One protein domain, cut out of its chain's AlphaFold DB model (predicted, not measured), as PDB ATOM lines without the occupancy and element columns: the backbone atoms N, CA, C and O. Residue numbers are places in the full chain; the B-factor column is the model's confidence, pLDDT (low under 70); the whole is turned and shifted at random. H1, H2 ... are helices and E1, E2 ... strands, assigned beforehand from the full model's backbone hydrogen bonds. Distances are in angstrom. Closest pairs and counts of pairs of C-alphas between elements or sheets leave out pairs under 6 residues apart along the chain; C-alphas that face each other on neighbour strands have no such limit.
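Overview. This is residues 107 to 182 of the 281 residues of the protein "Uroporphyrinogen-III synthase" of Desulfurella acetivorans (UniProt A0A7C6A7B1). A small sheet of three parallel strands has H1 standing up from one face, over the edge strand E3, while H3 packs by the last residues of E1 and E2 and beside the first residues of H1. The short H2 lies off the sheet near H1, and the long link of residues 155 to 175 passes along the free edge of E2, where residues 160 and 161 pair with it, then loops to E3 on the side of the sheet away from H1. The printed part has 76 residues with three named helices and three named strands, in the order E1 H1 H2 E2 H3 E3; the sheet's order is E2 E1 E3. The class is mixed, helices and strands, with 37 residues, under half, in named elements. The whole is compact, with a radius of gyration of the C-alphas of 11.7 A and a rounded outline of 31 by 27 by 25 A.

Along the chain. The inner strand E1 is residues 116 to 119, beginning at C-alpha 116 (-18.088, 34.315, 3.870). E2 is residues 141 to 144, and E3, residues 176 to 181, is 15.7 A long and ends at C-alpha 181 (-28.573, 48.229, 7.996). H1 is residues 122 to 132, 15.4 A long, from C-alpha 122 (-34.089, 39.553, 4.517). H2 is residues 134 to 137 and H3 residues 147 to 154, 10.2 A long.

Arrangement. E1 and E3 are parallel at 18 degrees, with N 118 and O 177 within hydrogen-bond range at 2.8 A. E2 and E1 are parallel at 22 degrees, with N 117 and O 141 at 2.9 A. E1, H1 H2, E2 form a strand-helix-strand unit, two parallel neighbour strands with helices between, and its crossover is right-handed. The arrangement is two layers, a sheet with helices on one face, here H1 and H3. H1 lies over E3 at a height over the sheet of 9.0 A and stands up from it at 45 degrees; the closest C-alphas are those of Ala 124 and Cys 180, 5.4 A apart. H3 is closest to E2 at the C-alphas of Ser 144 and Ala 150, 5.8 A apart. H1 and H3 touch at a shallow tilt of 29 degrees, the same way, closest at the C-alphas of Lys 122 and Thr 149, 5.1 A apart. H2 is not on the sheet and meets H1 only through their link. Every O i to N i+4 pair is within hydrogen-bond range in H1 and H3; H2 is too short for one.

Size, cuts and confidence. The C-alphas farthest apart, those of Pro 111 and Ile 165, are 32.9 A apart. The printed part has no cut. The link from H3 to E3, 21 residues, is long; the other links between named elements are tight. Mean pLDDT of the printed part is 89.5, and residues 164 to 171 are under 70.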
ATOM      1  N   PHE A 107     -23.230  51.826  -1.456       95.12
ATOM      2  CA  PHE A 107     -22.092  51.112  -0.871       95.12
ATOM      3  C   PHE A 107     -21.170  50.508  -1.934       95.12
ATOM      4  O   PHE A 107     -21.625  50.128  -3.014       95.12
ATOM      5  N   GLU A 108     -19.895  50.345  -1.612       95.44
ATOM      6  CA  GLU A 108     -18.928  49.639  -2.455       95.44
ATOM      7  C   GLU A 108     -18.489  48.344  -1.774       95.44
ATOM      8  O   GLU A 108     -18.453  48.251  -0.547       95.44
ATOM      9  N   LEU A 109     -18.186  47.319  -2.572       95.56
ATOM     10  CA  LEU A 109     -17.606  46.092  -2.037       95.56
ATOM     11  C   LEU A 109     -16.180  46.363  -1.540       95.56
ATOM     12  O   LEU A 109     -15.488  47.209  -2.112       95.56
ATOM     13  N   PRO A 110     -15.709  45.628  -0.519       92.38
ATOM     14  CA  PRO A 110     -14.306  45.692  -0.139       92.38
ATOM     15  C   PRO A 110     -13.406  45.332  -1.338       92.38
ATOM     16  O   PRO A 110     -13.786  44.503  -2.168       92.38
ATOM     17  N   PRO A 111     -12.189  45.902  -1.428       91.69
ATOM     18  CA  PRO A 111     -11.285  45.700  -2.566       91.69
ATOM     19  C   PRO A 111     -10.629  44.307  -2.597       91.69
ATOM     20  O   PRO A 111      -9.755  44.048  -3.420       91.69
ATOM     21  N   PHE A 112     -11.011  43.420  -1.683       90.56
ATOM     22  CA  PHE A 112     -10.477  42.076  -1.524       90.56
ATOM     23  C   PHE A 112     -11.621  41.063  -1.518       90.56
ATOM     24  O   PHE A 112     -12.752  41.382  -1.143       90.56
ATOM     25  N   ASP A 113     -11.318  39.834  -1.932       90.38
ATOM     26  CA  ASP A 113     -12.323  38.781  -1.952       90.38
ATOM     27  C   ASP A 113     -12.621  38.269  -0.537       90.38
ATOM     28  O   ASP A 113     -11.732  38.152   0.306       90.38
ATOM     29  N   VAL A 114     -13.889  37.958  -0.287       93.94
ATOM     30  CA  VAL A 114     -14.367  37.391   0.978       93.94
ATOM     31  C   VAL A 114     -14.917  36.000   0.721       93.94
ATOM     32  O   VAL A 114     -15.632  35.789  -0.253       93.94
ATOM     33  N   GLU A 115     -14.639  35.038   1.591       95.56
ATOM     34  CA  GLU A 115     -15.187  33.680   1.442       95.56
ATOM     35  C   GLU A 115     -16.592  33.557   2.043       95.56
ATOM     36  O   GLU A 115     -17.397  32.717   1.631       95.56
ATOM     37  N   ARG A 116     -16.894  34.405   3.032       95.62
ATOM     38  CA  ARG A 116     -18.088  34.315   3.870       95.62
ATOM     39  C   ARG A 116     -18.904  35.596   3.809       95.62
ATOM     40  O   ARG A 116     -18.363  36.689   3.969       95.62
ATOM     41  N   VAL A 117     -20.218  35.447   3.669       96.38
ATOM     42  CA  VAL A 117     -21.179  36.555   3.703       96.38
ATOM     43  C   VAL A 117     -22.249  36.255   4.741       96.38
ATOM     44  O   VAL A 117     -22.843  35.179   4.733       96.38
ATOM     45  N   PHE A 118     -22.507  37.199   5.635       94.31
ATOM     46  CA  PHE A 118     -23.554  37.119   6.643       94.31
ATOM     47  C   PHE A 118     -24.630  38.167   6.369       94.31
ATOM     48  O   PHE A 118     -24.333  39.355   6.289       94.31
ATOM     49  N   PHE A 119     -25.889  37.738   6.289       94.75
ATOM     50  CA  PHE A 119     -27.035  38.635   6.143       94.75
ATOM     51  C   PHE A 119     -27.776  38.806   7.468       94.75
ATOM     52  O   PHE A 119     -28.356  37.855   8.008       94.75
ATOM     53  N   SER A 120     -27.813  40.041   7.971       91.00
ATOM     54  CA  SER A 120     -28.496  40.351   9.232       91.00
ATOM     55  C   SER A 120     -30.023  40.407   9.106       91.00
ATOM     56  O   SER A 120     -30.725  40.362  10.111       91.00
ATOM     57  N   SER A 121     -30.561  40.478   7.885       90.81
ATOM     58  CA  SER A 121     -32.002  40.483   7.621       90.81
ATOM     59  C   SER A 121     -32.319  40.079   6.175       90.81
ATOM     60  O   SER A 121     -31.447  40.101   5.305       90.81
ATOM     61  N   LYS A 122     -33.590  39.755   5.894       93.75
ATOM     62  CA  LYS A 122     -34.089  39.553   4.517       93.75
ATOM     63  C   LYS A 122     -33.864  40.791   3.643       93.75
ATOM     64  O   LYS A 122     -33.472  40.673   2.491       93.75
ATOM     65  N   ARG A 123     -34.048  41.982   4.223       93.38
ATOM     66  CA  ARG A 123     -33.856  43.260   3.527       93.38
ATOM     67  C   ARG A 123     -32.401  43.521   3.179       93.38
ATOM     68  O   ARG A 123     -32.132  43.990   2.082       93.38
ATOM     69  N   ALA A 124     -31.471  43.190   4.075       95.38
ATOM     70  CA  ALA A 124     -30.046  43.286   3.780       95.38
ATOM     71  C   ALA A 124     -29.688  42.446   2.544       95.38
ATOM     72  O   ALA A 124     -28.985  42.925   1.660       95.38
ATOM     73  N   PHE A 125     -30.242  41.232   2.443       97.44
ATOM     74  CA  PHE A 125     -30.098  40.389   1.258       97.44
ATOM     75  C   PHE A 125     -30.700  41.038   0.004       97.44
ATOM     76  O   PHE A 125     -29.990  41.178  -0.989       97.44
ATOM     77  N   ASP A 126     -31.949  41.512   0.062       96.69
ATOM     78  CA  ASP A 126     -32.624  42.153  -1.079       96.69
ATOM     79  C   ASP A 126     -31.865  43.375  -1.615       96.69
ATOM     80  O   ASP A 126     -31.652  43.506  -2.821       96.69
ATOM     81  N   PHE A 127     -31.439  44.283  -0.733       96.81
ATOM     82  CA  PHE A 127     -30.699  45.482  -1.134       96.81
ATOM     83  C   PHE A 127     -29.321  45.140  -1.695       96.81
ATOM     84  O   PHE A 127     -28.901  45.729  -2.694       96.81
ATOM     85  N   PHE A 128     -28.647  44.153  -1.103       97.62
ATOM     86  CA  PHE A 128     -27.351  43.689  -1.577       97.62
ATOM     87  C   PHE A 128     -27.434  43.090  -2.981       97.62
ATOM     88  O   PHE A 128     -26.753  43.565  -3.890       97.62
ATOM     89  N   ILE A 129     -28.300  42.096  -3.200       97.19
ATOM     90  CA  ILE A 129     -28.416  41.423  -4.503       97.19
ATOM     91  C   ILE A 129     -28.975  42.350  -5.582       97.19
ATOM     92  O   ILE A 129     -28.614  42.198  -6.745       97.19
ATOM     93  N   LYS A 130     -29.817  43.326  -5.220       96.75
ATOM     94  CA  LYS A 130     -30.326  44.326  -6.166       96.75
ATOM     95  C   LYS A 130     -29.202  45.188  -6.741       96.75
ATOM     96  O   LYS A 130     -29.290  45.572  -7.904       96.75
ATOM     97  N   LYS A 131     -28.173  45.501  -5.943       96.75
ATOM     98  CA  LYS A 131     -27.027  46.307  -6.384       96.75
ATOM     99  C   LYS A 131     -25.906  45.461  -6.993       96.75
ATOM    100  O   LYS A 131     -25.398  45.805  -8.052       96.75
ATOM    101  N   ILE A 132     -25.514  44.379  -6.322       96.56
ATOM    102  CA  ILE A 132     -24.328  43.576  -6.665       96.56
ATOM    103  C   ILE A 132     -24.650  42.435  -7.638       96.56
ATOM    104  O   ILE A 132     -23.806  42.040  -8.438       96.56
ATOM    105  N   GLY A 133     -25.876  41.912  -7.594       95.62
ATOM    106  CA  GLY A 133     -26.283  40.725  -8.338       95.62
ATOM    107  C   GLY A 133     -26.037  39.419  -7.577       95.62
ATOM    108  O   GLY A 133     -25.164  39.304  -6.718       95.62
ATOM    109  N   MET A 134     -26.827  38.396  -7.911       95.56
ATOM    110  CA  MET A 134     -26.759  37.076  -7.268       95.56
ATOM    111  C   MET A 134     -25.470  36.306  -7.565       95.56
ATOM    112  O   MET A 134     -25.055  35.493  -6.742       95.56
ATOM    113  N   SER A 135     -24.830  36.553  -8.712       95.19
ATOM    114  CA  SER A 135     -23.624  35.832  -9.144       95.19
ATOM    115  C   SER A 135     -22.464  35.965  -8.159       95.19
ATOM    116  O   SER A 135     -21.687  35.024  -8.011       95.19
ATOM    117  N   PHE A 136     -22.386  37.084  -7.432       95.38
ATOM    118  CA  PHE A 136     -21.399  37.295  -6.373       95.38
ATOM    119  C   PHE A 136     -21.455  36.212  -5.287       95.38
ATOM    120  O   PHE A 136     -20.428  35.863  -4.712       95.38
ATOM    121  N   LEU A 137     -22.642  35.662  -5.012       96.50
ATOM    122  CA  LEU A 137     -22.867  34.715  -3.921       96.50
ATOM    123  C   LEU A 137     -22.590  33.252  -4.297       96.50
ATOM    124  O   LEU A 137     -22.512  32.414  -3.402       96.50
ATOM    125  N   CYS A 138     -22.418  32.919  -5.580       92.62
ATOM    126  CA  CYS A 138     -22.335  31.528  -6.046       92.62
ATOM    127  C   CYS A 138     -21.151  30.732  -5.471       92.62
ATOM    128  O   CYS A 138     -21.243  29.513  -5.351       92.62
ATOM    129  N   SER A 139     -20.049  31.397  -5.118       92.00
ATOM    130  CA  SER A 139     -18.850  30.771  -4.539       92.00
ATOM    131  C   SER A 139     -18.689  31.035  -3.040       92.00
ATOM    132  O   SER A 139     -17.639  30.739  -2.473       92.00
ATOM    133  N   LYS A 140     -19.700  31.624  -2.390       96.12
ATOM    134  CA  LYS A 140     -19.596  32.122  -1.016       96.12
ATOM    135  C   LYS A 140     -20.273  31.189  -0.030       96.12
ATOM    136  O   LYS A 140     -21.335  30.628  -0.297       96.12
ATOM    137  N   LYS A 141     -19.708  31.100   1.171       96.62
ATOM    138  CA  LYS A 141     -20.403  30.538   2.327       96.62
ATOM    139  C   LYS A 141     -21.375  31.581   2.880       96.62
ATOM    140  O   LYS A 141     -20.952  32.619   3.388       96.62
ATOM    141  N   ILE A 142     -22.672  31.293   2.800       96.75
ATOM    142  CA  ILE A 142     -23.726  32.225   3.215       96.75
ATOM    143  C   ILE A 142     -24.230  31.873   4.613       96.75
ATOM    144  O   ILE A 142     -24.605  30.736   4.911       96.75
ATOM    145  N   LEU A 143     -24.265  32.888   5.465       94.19
ATOM    146  CA  LEU A 143     -24.769  32.848   6.827       94.19
ATOM    147  C   LEU A 143     -25.930  33.831   6.964       94.19
ATOM    148  O   LEU A 143     -26.024  34.824   6.237       94.19
ATOM    149  N   SER A 144     -26.804  33.601   7.935       92.12
ATOM    150  CA  SER A 144     -27.845  34.567   8.268       92.12
ATOM    151  C   SER A 144     -28.130  34.632   9.759       92.12
ATOM    152  O   SER A 144     -27.816  33.712  10.517       92.12
ATOM    153  N   VAL A 145     -28.768  35.727  10.162       86.75
ATOM    154  CA  VAL A 145     -29.148  36.008  11.555       86.75
ATOM    155  C   VAL A 145     -30.024  34.918  12.184       86.75
ATOM    156  O   VAL A 145     -30.003  34.731  13.396       86.75
ATOM    157  N   GLY A 146     -30.809  34.191  11.385       85.50
ATOM    158  CA  GLY A 146     -31.766  33.219  11.898       85.50
ATOM    159  C   GLY A 146     -32.617  32.570  10.812       85.50
ATOM    160  O   GLY A 146     -32.575  32.951   9.640       85.50
ATOM    161  N   LYS A 147     -33.435  31.597  11.237       86.88
ATOM    162  CA  LYS A 147     -34.193  30.696  10.356       86.88
ATOM    163  C   LYS A 147     -35.004  31.417   9.282       86.88
ATOM    164  O   LYS A 147     -34.952  31.027   8.126       86.88
ATOM    165  N   GLN A 148     -35.731  32.478   9.634       86.56
ATOM    166  CA  GLN A 148     -36.590  33.165   8.665       86.56
ATOM    167  C   GLN A 148     -35.800  33.811   7.522       86.56
ATOM    168  O   GLN A 148     -36.252  33.778   6.379       86.56
ATOM    169  N   THR A 149     -34.644  34.410   7.820       91.44
ATOM    170  CA  THR A 149     -33.759  34.981   6.797       91.44
ATOM    171  C   THR A 149     -33.125  33.866   5.971       91.44
ATOM    172  O   THR A 149     -33.105  33.964   4.749       91.44
ATOM    173  N   ALA A 150     -32.700  32.770   6.608       93.88
ATOM    174  CA  ALA A 150     -32.172  31.608   5.902       93.88
ATOM    175  C   ALA A 150     -33.182  30.997   4.924       93.88
ATOM    176  O   ALA A 150     -32.842  30.765   3.772       93.88
ATOM    177  N   ASP A 151     -34.420  30.760   5.362       93.94
ATOM    178  CA  ASP A 151     -35.477  30.179   4.527       93.94
ATOM    179  C   ASP A 151     -35.799  31.079   3.326       93.94
ATOM    180  O   ASP A 151     -36.011  30.587   2.222       93.94
ATOM    181  N   TYR A 152     -35.768  32.400   3.525       95.00
ATOM    182  CA  TYR A 152     -35.944  33.370   2.446       95.00
ATOM    183  C   TYR A 152     -34.798  33.334   1.432       95.00
ATOM    184  O   TYR A 152     -35.034  33.322   0.234       95.00
ATOM    185  N   ILE A 153     -33.547  33.262   1.879       96.88
ATOM    186  CA  ILE A 153     -32.406  33.187   0.959       96.88
ATOM    187  C   ILE A 153     -32.379  31.826   0.237       96.88
ATOM    188  O   ILE A 153     -32.089  31.759  -0.957       96.88
ATOM    189  N   LYS A 154     -32.771  30.739   0.916       97.00
ATOM    190  CA  LYS A 154     -32.920  29.401   0.320       97.00
ATOM    191  C   LYS A 154     -33.960  29.354  -0.796       97.00
ATOM    192  O   LYS A 154     -33.763  28.597  -1.743       97.00
ATOM    193  N   SER A 155     -35.022  30.167  -0.747       96.69
ATOM    194  CA  SER A 155     -35.990  30.222  -1.855       96.69
ATOM    195  C   SER A 155     -35.393  30.763  -3.159       96.69
ATOM    196  O   SER A 155     -35.982  30.566  -4.215       96.69
ATOM    197  N   TYR A 156     -34.214  31.390  -3.103       96.44
ATOM    198  CA  TYR A 156     -33.432  31.797  -4.274       96.44
ATOM    199  C   TYR A 156     -32.388  30.754  -4.719       96.44
ATOM    200  O   TYR A 156     -31.573  31.041  -5.589       96.44
ATOM    201  N   GLY A 157     -32.395  29.545  -4.143       95.81
ATOM    202  CA  GLY A 157     -31.515  28.439  -4.540       95.81
ATOM    203  C   GLY A 157     -30.173  28.367  -3.803       95.81
ATOM    204  O   GLY A 157     -29.337  27.533  -4.139       95.81
ATOM    205  N   PHE A 158     -29.955  29.204  -2.787       96.94
ATOM    206  CA  PHE A 158     -28.713  29.220  -2.015       96.94
ATOM    207  C   PHE A 158     -28.742  28.271  -0.810       96.94
ATOM    208  O   PHE A 158     -29.762  28.118  -0.138       96.94
ATOM    209  N   SER A 159     -27.584  27.700  -0.467       95.19
ATOM    210  CA  SER A 159     -27.379  27.044   0.829       95.19
ATOM    211  C   SER A 159     -27.023  28.087   1.889       95.19
ATOM    212  O   SER A 159     -26.162  28.932   1.651       95.19
ATOM    213  N   VAL A 160     -27.688  28.042   3.048       95.25
ATOM    214  CA  VAL A 160     -27.521  29.044   4.113       95.25
ATOM    215  C   VAL A 160     -27.472  28.400   5.491       95.25
ATOM    216  O   VAL A 160     -28.394  27.674   5.882       95.25
ATOM    217  N   GLU A 161     -26.426  28.740   6.242       92.44
ATOM    218  CA  GLU A 161     -26.260  28.410   7.656       92.44
ATOM    219  C   GLU A 161     -26.864  29.507   8.552       92.44
ATOM    220  O   GLU A 161     -26.844  30.696   8.231       92.44
ATOM    221  N   TYR A 162     -27.427  29.118   9.695       87.56
ATOM    222  CA  TYR A 162     -27.953  30.048  10.694       87.56
ATOM    223  C   TYR A 162     -27.899  29.412  12.090       87.56
ATOM    224  O   TYR A 162     -27.991  28.184  12.205       87.56
ATOM    225  N   PRO A 163     -27.757  30.210  13.162       78.31
ATOM    226  CA  PRO A 163     -27.696  29.679  14.514       78.31
ATOM    227  C   PRO A 163     -29.070  29.156  14.948       78.31
ATOM    228  O   PRO A 163     -30.105  29.764  14.664       78.31
ATOM    229  N   LYS A 164     -29.093  28.027  15.668       65.38
ATOM    230  CA  LYS A 164     -30.336  27.499  16.262       65.38
ATOM    231  C   LYS A 164     -30.813  28.344  17.449       65.38
ATOM    232  O   LYS A 164     -32.008  28.369  17.718       65.38
ATOM    233  N   ILE A 165     -29.894  29.028  18.135       56.28
ATOM    234  CA  ILE A 165     -30.161  29.888  19.290       56.28
ATOM    235  C   ILE A 165     -29.485  31.233  19.027       56.28
ATOM    236  O   ILE A 165     -28.300  31.293  18.722       56.28
ATOM    237  N   TYR A 166     -30.244  32.326  19.089       52.69
ATOM    238  CA  TYR A 166     -29.700  33.651  18.819       52.69
ATOM    239  C   TYR A 166     -29.049  34.231  20.078       52.69
ATOM    240  O   TYR A 166     -29.723  34.810  20.932       52.69
ATOM    241  N   ARG A 167     -27.728  34.098  20.188       54.19
ATOM    242  CA  ARG A 167     -26.897  34.962  21.033       54.19
ATOM    243  C   ARG A 167     -25.851  35.606  20.134       54.19
ATOM    244  O   ARG A 167     -25.159  34.906  19.402       54.19
ATOM    245  N   SER A 168     -25.733  36.935  20.176       50.75
ATOM    246  CA  SER A 168     -24.765  37.702  19.369       50.75
ATOM    247  C   SER A 168     -23.314  37.232  19.542       50.75
ATOM    248  O   SER A 168     -22.480  37.514  18.693       50.75
ATOM    249  N   SER A 169     -23.029  36.486  20.611       54.00
ATOM    250  CA  SER A 169     -21.737  35.890  20.940       54.00
ATOM    251  C   SER A 169     -21.446  34.530  20.285       54.00
ATOM    252  O   SER A 169     -20.344  34.024  20.462       54.00
ATOM    253  N   GLU A 170     -22.404  33.887  19.606       59.44
ATOM    254  CA  GLU A 170     -22.257  32.495  19.126       59.44
ATOM    255  C   GLU A 170     -21.857  32.364  17.648       59.44
ATOM    256  O   GLU A 170     -21.463  31.284  17.212       59.44
ATOM    257  N   LEU A 171     -21.931  33.442  16.864       68.62
ATOM    258  CA  LEU A 171     -21.481  33.450  15.471       68.62
ATOM    259  C   LEU A 171     -20.089  34.076  15.387       68.62
ATOM    260  O   LEU A 171     -19.942  35.284  15.557       68.62
ATOM    261  N   ASP A 172     -19.075  33.266  15.079       79.38
ATOM    262  CA  ASP A 172     -17.750  33.773  14.722       79.38
ATOM    263  C   ASP A 172     -17.826  34.474  13.360       79.38
ATOM    264  O   ASP A 172     -17.815  33.820  12.317       79.38
ATOM    265  N   LEU A 173     -17.959  35.801  13.368       85.75
ATOM    266  CA  LEU A 173     -18.041  36.647  12.172       85.75
ATOM    267  C   LEU A 173     -16.680  37.208  11.742       85.75
ATOM    268  O   LEU A 173     -16.629  38.135  10.932       85.75
ATOM    269  N   LYS A 174     -15.574  36.648  12.245       86.00
ATOM    270  CA  LYS A 174     -14.235  37.023  11.799       86.00
ATOM    271  C   LYS A 174     -14.102  36.841  10.283       86.00
ATOM    272  O   LYS A 174     -14.577  35.842   9.731       86.00
ATOM    273  N   ASP A 175     -13.492  37.825   9.620       88.31
ATOM    274  CA  ASP A 175     -13.202  37.822   8.179       88.31
ATOM    275  C   ASP A 175     -14.460  37.579   7.310       88.31
ATOM    276  O   ASP A 175     -14.396  37.090   6.182       88.31
ATOM    277  N   THR A 176     -15.642  37.899   7.851       92.25
ATOM    278  CA  THR A 176     -16.943  37.734   7.193       92.25
ATOM    279  C   THR A 176     -17.472  39.087   6.744       92.25
ATOM    280  O   THR A 176     -17.481  40.038   7.528       92.25
ATOM    281  N   LEU A 177     -17.978  39.159   5.511       95.19
ATOM    282  CA  LEU A 177     -18.724  40.318   5.031       95.19
ATOM    283  C   LEU A 177     -20.116  40.328   5.664       95.19
ATOM    284  O   LEU A 177     -20.984  39.533   5.305       95.19
ATOM    285  N   VAL A 178     -20.324  41.216   6.626       93.75
ATOM    286  CA  VAL A 178     -21.581  41.400   7.345       93.75
ATOM    287  C   VAL A 178     -22.411  42.450   6.629       93.75
ATOM    288  O   VAL A 178     -22.125  43.639   6.697       93.75
ATOM    289  N   VAL A 179     -23.461  42.005   5.953       94.94
ATOM    290  CA  VAL A 179     -24.395  42.863   5.230       94.94
ATOM    291  C   VAL A 179     -25.543  43.236   6.164       94.94
ATOM    292  O   VAL A 179     -26.310  42.367   6.603       94.94
ATOM    293  N   CYS A 180     -25.669  44.524   6.485       92.69
ATOM    294  CA  CYS A 180     -26.582  45.002   7.524       92.69
ATOM    295  C   CYS A 180     -27.196  46.378   7.220       92.69
ATOM    296  O   CYS A 180     -26.792  47.049   6.267       92.69
ATOM    297  N   PRO A 181     -28.208  46.821   7.993       91.62
ATOM    298  CA  PRO A 181     -28.573  48.229   7.996       91.62
ATOM    299  C   PRO A 181     -27.531  49.074   8.731       91.62
ATOM    300  O   PRO A 181     -26.858  48.583   9.636       91.62
ATOM    301  N   LYS A 182     -27.507  50.370   8.421       88.31
ATOM    302  CA  LYS A 182     -26.659  51.385   9.063       88.31
ATOM    303  C   LYS A 182     -26.845  51.522  10.577       88.31
ATOM    304  O   LYS A 182     -25.957  51.960  11.293       88.31
TER     305      LYS A 182